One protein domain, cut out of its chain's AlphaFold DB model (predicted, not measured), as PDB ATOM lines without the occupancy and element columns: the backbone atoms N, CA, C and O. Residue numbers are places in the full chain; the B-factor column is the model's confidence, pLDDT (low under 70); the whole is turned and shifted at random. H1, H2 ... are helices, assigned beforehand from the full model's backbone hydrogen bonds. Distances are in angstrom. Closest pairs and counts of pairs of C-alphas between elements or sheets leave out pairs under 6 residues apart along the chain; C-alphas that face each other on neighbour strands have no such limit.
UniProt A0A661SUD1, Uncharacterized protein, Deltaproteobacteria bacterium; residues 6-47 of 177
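What this domain is: This is residues 6 to 47 of the 177 residues of an uncharacterized protein of Deltaproteobacteria bacterium (UniProt A0A661SUD1). The domain is a strand-free fold shaped like a U: the long helix H1 makes one side, the short helices H2 and H3 with residues 28 to 32 between them make the turn, and H4 comes back to pack slantwise on H1. H1 and H4 are the two helices that touch, while H2 is only near H1 and near H3 at the turn of the U. The printed part has 42 residues with four named helices, H1, H2, H3 and H4 in that order, and no named strand; the class is all helix. It is only just compact, close to loose, with a radius of gyration of the C-alphas of 10.8 A, and its outline is a rod spanning 33 by 16 by 14 A.

Where its parts are: H1 covers residues 6 to 21 and is 22.2 A long, beginning at C-alpha 6 at (218.740, 307.527, 324.480). H2 covers residues 23 to 27 and is 6.3 A long. H3 covers residues 33 to 36 and is 5.6 A long. H4 covers residues 39 to 46 and is 10.9 A long, ending at C-alpha 46 at (223.003, 307.050, 313.761).

How they stand to each other: H1 and H4 touch, with the C-alphas of Tyr 14 and Ile 46 closest at 6.1 A. They run opposite ways at a steep tilt of 47 degrees. H1 and H2 are close but not clearly touching, their closest C-alphas being those of Glu 19 and Leu 26, 7.5 A apart. H2 and H3 are also close but not clearly touching, with the C-alphas of Ala 25 and Gln 35 closest at 6.5 A. H3 and H4 meet only through their link. H1 and H3 are apart, and so are H2 and H4. In H1, H2 and H4 every O i to N i+4 pair is within hydrogen-bond range; H3 is too short for such a pair.

The domain as a whole: The C-alphas of Glu 6 and Ser 30 are the two farthest apart, at 32.9 A. The printed part has no cut, and its three links are tight. The mean pLDDT of the printed part is 81.9, and residues 6 to 7 and 44 to 45 are under 70.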
ATOM      1  N   GLU A   6     217.866 307.270 325.629       63.75
ATOM      2  CA  GLU A   6     218.740 307.527 324.480       63.75
ATOM      3  C   GLU A   6     218.758 306.352 323.499       63.75
ATOM      4  O   GLU A   6     218.739 306.562 322.291       63.75
ATOM      5  N   PHE A   7     218.743 305.107 323.992       69.00
ATOM      6  CA  PHE A   7     218.658 303.938 323.115       69.00
ATOM      7  C   PHE A   7     217.372 303.969 322.285       69.00
ATOM      8  O   PHE A   7     217.418 303.771 321.076       69.00
ATOM      9  N   ASN A   8     216.239 304.292 322.914       77.25
ATOM     10  CA  ASN A   8     214.966 304.408 322.205       77.25
ATOM     11  C   ASN A   8     214.983 305.541 321.165       77.25
ATOM     12  O   ASN A   8     214.381 305.395 320.104       77.25
ATOM     13  N   GLU A   9     215.667 306.653 321.441       78.81
ATOM     14  CA  GLU A   9     215.824 307.758 320.493       78.81
ATOM     15  C   GLU A   9     216.691 307.363 319.287       78.81
ATOM     16  O   GLU A   9     216.267 307.553 318.145       78.81
ATOM     17  N   PHE A  10     217.852 306.741 319.515       75.69
ATOM     18  CA  PHE A  10     218.710 306.243 318.434       75.69
ATOM     19  C   PHE A  10     218.017 305.159 317.608       75.69
ATOM     20  O   PHE A  10     218.089 305.197 316.385       75.69
ATOM     21  N   SER A  11     217.290 304.235 318.243       75.94
ATOM     22  CA  SER A  11     216.510 303.216 317.533       75.94
ATOM     23  C   SER A  11     215.400 303.826 316.679       75.94
ATOM     24  O   SER A  11     215.217 303.396 315.546       75.94
ATOM     25  N   ARG A  12     214.686 304.847 317.174       85.12
ATOM     26  CA  ARG A  12     213.670 305.552 316.374       85.12
ATOM     27  C   ARG A  12     214.285 306.266 315.178       85.12
ATOM     28  O   ARG A  12     213.753 306.152 314.081       85.12
ATOM     29  N   ARG A  13     215.404 306.969 315.382       81.75
ATOM     30  CA  ARG A  13     216.137 307.615 314.286       81.75
ATOM     31  C   ARG A  13     216.610 306.585 313.267       81.75
ATOM     32  O   ARG A  13     216.401 306.791 312.083       81.75
ATOM     33  N   TYR A  14     217.160 305.461 313.730       85.44
ATOM     34  CA  TYR A  14     217.592 304.365 312.866       85.44
ATOM     35  C   TYR A  14     216.458 303.839 312.000       85.44
ATOM     36  O   TYR A  14     216.604 303.818 310.784       85.44
ATOM     37  N   ILE A  15     215.327 303.480 312.611       87.31
ATOM     38  CA  ILE A  15     214.160 302.968 311.886       87.31
ATOM     39  C   ILE A  15     213.685 303.998 310.865       87.31
ATOM     40  O   ILE A  15     213.583 303.670 309.691       87.31
ATOM     41  N   SER A  16     213.496 305.254 311.278       88.94
ATOM     42  CA  SER A  16     213.017 306.309 310.383       88.94
ATOM     43  C   SER A  16     213.945 306.523 309.186       88.94
ATOM     44  O   SER A  16     213.477 306.600 308.056       88.94
ATOM     45  N   THR A  17     215.258 306.615 309.409       86.06
ATOM     46  CA  THR A  17     216.228 306.848 308.330       86.06
ATOM     47  C   THR A  17     216.412 305.613 307.450       86.06
ATOM     48  O   THR A  17     216.602 305.741 306.243       86.06
ATOM     49  N   PHE A  18     216.338 304.413 308.028       89.75
ATOM     50  CA  PHE A  18     216.379 303.162 307.281       89.75
ATOM     51  C   PHE A  18     215.146 303.020 306.378       89.75
ATOM     52  O   PHE A  18     215.292 302.763 305.185       89.75
ATOM     53  N   GLU A  19     213.947 303.240 306.919       90.06
ATOM     54  CA  GLU A  19     212.685 303.182 306.174       90.06
ATOM     55  C   GLU A  19     212.633 304.227 305.062       90.06
ATOM     56  O   GLU A  19     212.195 303.923 303.959       90.06
ATOM     57  N   GLU A  20     213.130 305.438 305.316       91.31
ATOM     58  CA  GLU A  20     213.218 306.486 304.300       91.31
ATOM     59  C   GLU A  20     214.191 306.105 303.176       91.31
ATOM     60  O   GLU A  20     213.842 306.175 301.997       91.31
ATOM     61  N   ARG A  21     215.402 305.654 303.528       89.88
ATOM     62  CA  ARG A  21     216.460 305.350 302.555       89.88
ATOM     63  C   ARG A  21     216.161 304.106 301.721       89.88
ATOM     64  O   ARG A  21     216.529 304.063 300.551       89.88
ATOM     65  N   TYR A  22     215.494 303.114 302.305       90.31
ATOM     66  CA  TYR A  22     215.198 301.835 301.657       90.31
ATOM     67  C   TYR A  22     213.717 301.644 301.330       90.31
ATOM     68  O   TYR A  22     213.304 300.522 301.043       90.31
ATOM     69  N   LYS A  23     212.915 302.716 301.324       91.56
ATOM     70  CA  LYS A  23     211.459 302.663 301.121       91.56
ATOM     71  C   LYS A  23     211.036 301.757 299.961       91.56
ATOM     72  O   LYS A  23     210.230 300.852 300.141       91.56
ATOM     73  N   HIS A  24     211.636 301.955 298.789       87.81
ATOM     74  CA  HIS A  24     211.310 301.176 297.592       87.81
ATOM     75  C   HIS A  24     211.739 299.706 297.688       87.81
ATOM     76  O   HIS A  24     211.026 298.831 297.202       87.81
ATOM     77  N   ALA A  25     212.871 299.421 298.335       86.75
ATOM     78  CA  ALA A  25     213.324 298.051 298.572       86.75
ATOM     79  C   ALA A  25     212.429 297.328 299.592       86.75
ATOM     80  O   ALA A  25     212.171 296.142 299.441       86.75
ATOM     81  N   LEU A  26     211.906 298.045 300.595       88.94
ATOM     82  CA  LEU A  26     210.950 297.513 301.570       88.94
ATOM     83  C   LEU A  26     209.589 297.198 300.938       88.94
ATOM     84  O   LEU A  26     209.019 296.147 301.212       88.94
ATOM     85  N   GLU A  27     209.087 298.082 300.074       88.56
ATOM     86  CA  GLU A  27     207.815 297.893 299.361       88.56
ATOM     87  C   GLU A  27     207.867 296.715 298.370       88.56
ATOM     88  O   GLU A  27     206.864 296.029 298.177       88.56
ATOM     89  N   ALA A  28     209.032 296.459 297.766       87.00
ATOM     90  CA  ALA A  28     209.252 295.391 296.790       87.00
ATOM     91  C   ALA A  28     210.012 294.175 297.359       87.00
ATOM     92  O   ALA A  28     210.520 293.354 296.591       87.00
ATOM     93  N   PHE A  29     210.122 294.057 298.687       86.25
ATOM     94  CA  PHE A  29     211.009 293.082 299.317       86.25
ATOM     95  C   PHE A  29     210.586 291.639 299.020       86.25
ATOM     96  O   PHE A  29     209.543 291.166 299.471       86.25
ATOM     97  N   SER A  30     211.442 290.910 298.307       85.06
ATOM     98  CA  SER A  30     211.224 289.506 297.939       85.06
ATOM     99  C   SER A  30     212.073 288.524 298.752       85.06
ATOM    100  O   SER A  30     212.222 287.370 298.354       85.06
ATOM    101  N   GLY A  31     212.673 288.970 299.861       83.75
ATOM    102  CA  GLY A  31     213.613 288.167 300.653       83.75
ATOM    103  C   GLY A  31     215.091 288.347 300.280       83.75
ATOM    104  O   GLY A  31     215.944 287.720 300.905       83.75
ATOM    105  N   ASP A  32     215.413 289.194 299.298       85.69
ATOM    106  CA  ASP A  32     216.794 289.486 298.905       85.69
ATOM    107  C   ASP A  32     217.423 290.553 299.816       85.69
ATOM    108  O   ASP A  32     217.103 291.740 299.744       85.69
ATOM    109  N   MET A  33     218.338 290.123 300.683       83.44
ATOM    110  CA  MET A  33     219.019 291.002 301.635       83.44
ATOM    111  C   MET A  33     220.114 291.870 300.997       83.44
ATOM    112  O   MET A  33     220.555 292.828 301.635       83.44
ATOM    113  N   SER A  34     220.541 291.582 299.760       84.62
ATOM    114  CA  SER A  34     221.589 292.362 299.080       84.62
ATOM    115  C   SER A  34     221.164 293.818 298.833       84.62
ATOM    116  O   SER A  34     221.981 294.737 298.876       84.62
ATOM    117  N   GLN A  35     219.854 294.064 298.716       83.44
ATOM    118  CA  GLN A  35     219.263 295.400 298.574       83.44
ATOM    119  C   GLN A  35     219.502 296.309 299.795       83.44
ATOM    120  O   GLN A  35     219.347 297.528 299.702       83.44
ATOM    121  N   PHE A  36     219.920 295.732 300.927       87.12
ATOM    122  CA  PHE A  36     220.223 296.435 302.171       87.12
ATOM    123  C   PHE A  36     221.714 296.405 302.539       87.12
ATOM    124  O   PHE A  36     222.055 296.703 303.682       87.12
ATOM    125  N   GLU A  37     222.633 296.091 301.618       80.81
ATOM    126  CA  GLU A  37     224.079 296.048 301.918       80.81
ATOM    127  C   GLU A  37     224.624 297.367 302.509       80.81
ATOM    128  O   GLU A  37     225.539 297.361 303.333       80.81
ATOM    129  N   GLY A  38     224.005 298.508 302.180       76.88
ATOM    130  CA  GLY A  38     224.338 299.817 302.756       76.88
ATOM    131  C   GLY A  38     223.731 300.107 304.138       76.88
ATOM    132  O   GLY A  38     224.039 301.142 304.725       76.88
ATOM    133  N   ALA A  39     222.896 299.228 304.702       78.94
ATOM    134  CA  ALA A  39     222.207 299.464 305.976       78.94
ATOM    135  C   ALA A  39     223.177 299.705 307.138       78.94
ATOM    136  O   ALA A  39     222.892 300.465 308.063       78.94
ATOM    137  N   LYS A  40     224.367 299.102 307.059       72.94
ATOM    138  CA  LYS A  40     225.452 299.337 308.011       72.94
ATOM    139  C   LYS A  40     225.889 300.807 308.043       72.94
ATOM    140  O   LYS A  40     226.197 301.307 309.115       72.94
ATOM    141  N   GLN A  41     225.828 301.523 306.921       77.69
ATOM    142  CA  GLN A  41     226.128 302.959 306.878       77.69
ATOM    143  C   GLN A  41     225.084 303.766 307.657       77.69
ATOM    144  O   GLN A  41     225.441 304.696 308.368       77.69
ATOM    145  N   VAL A  42     223.807 303.362 307.618       77.69
ATOM    146  CA  VAL A  42     222.744 303.971 308.442       77.69
ATOM    147  C   VAL A  42     223.006 303.727 309.932       77.69
ATOM    148  O   VAL A  42     222.780 304.608 310.762       77.69
ATOM    149  N   ILE A  43     223.530 302.547 310.285       73.81
ATOM    150  CA  ILE A  43     223.994 302.268 311.649       73.81
ATOM    151  C   ILE A  43     225.155 303.195 312.012       73.81
ATOM    152  O   ILE A  43     225.104 303.803 313.073       73.81
ATOM    153  N   ASP A  44     226.166 303.336 311.159       67.69
ATOM    154  CA  ASP A  44     227.342 304.171 311.431       67.69
ATOM    155  C   ASP A  44     227.001 305.678 311.510       67.69
ATOM    156  O   ASP A  44     227.642 306.419 312.255       67.69
ATOM    157  N   GLU A  45     225.967 306.128 310.789       68.94
ATOM    158  CA  GLU A  45     225.437 307.500 310.832       68.94
ATOM    159  C   GLU A  45     224.687 307.815 312.134       68.94
ATOM    160  O   GLU A  45     224.712 308.947 312.625       68.94
ATOM    161  N   ILE A  46     223.976 306.830 312.682       72.19
ATOM    162  CA  ILE A  46     223.003 307.050 313.761       72.19
ATOM    163  C   ILE A  46     223.537 306.565 315.096       72.19
ATOM    164  O   ILE A  46     223.359 307.224 316.123       72.19
ATOM    165  N   PHE A  47     224.211 305.422 315.087       74.06
ATOM    166  CA  PHE A  47     224.933 304.929 316.237       74.06
ATOM    167  C   PHE A  47     226.340 305.515 316.217       74.06
ATOM    168  O   PHE A  47     227.050 305.414 315.222       74.06
TER     169      PHE A  47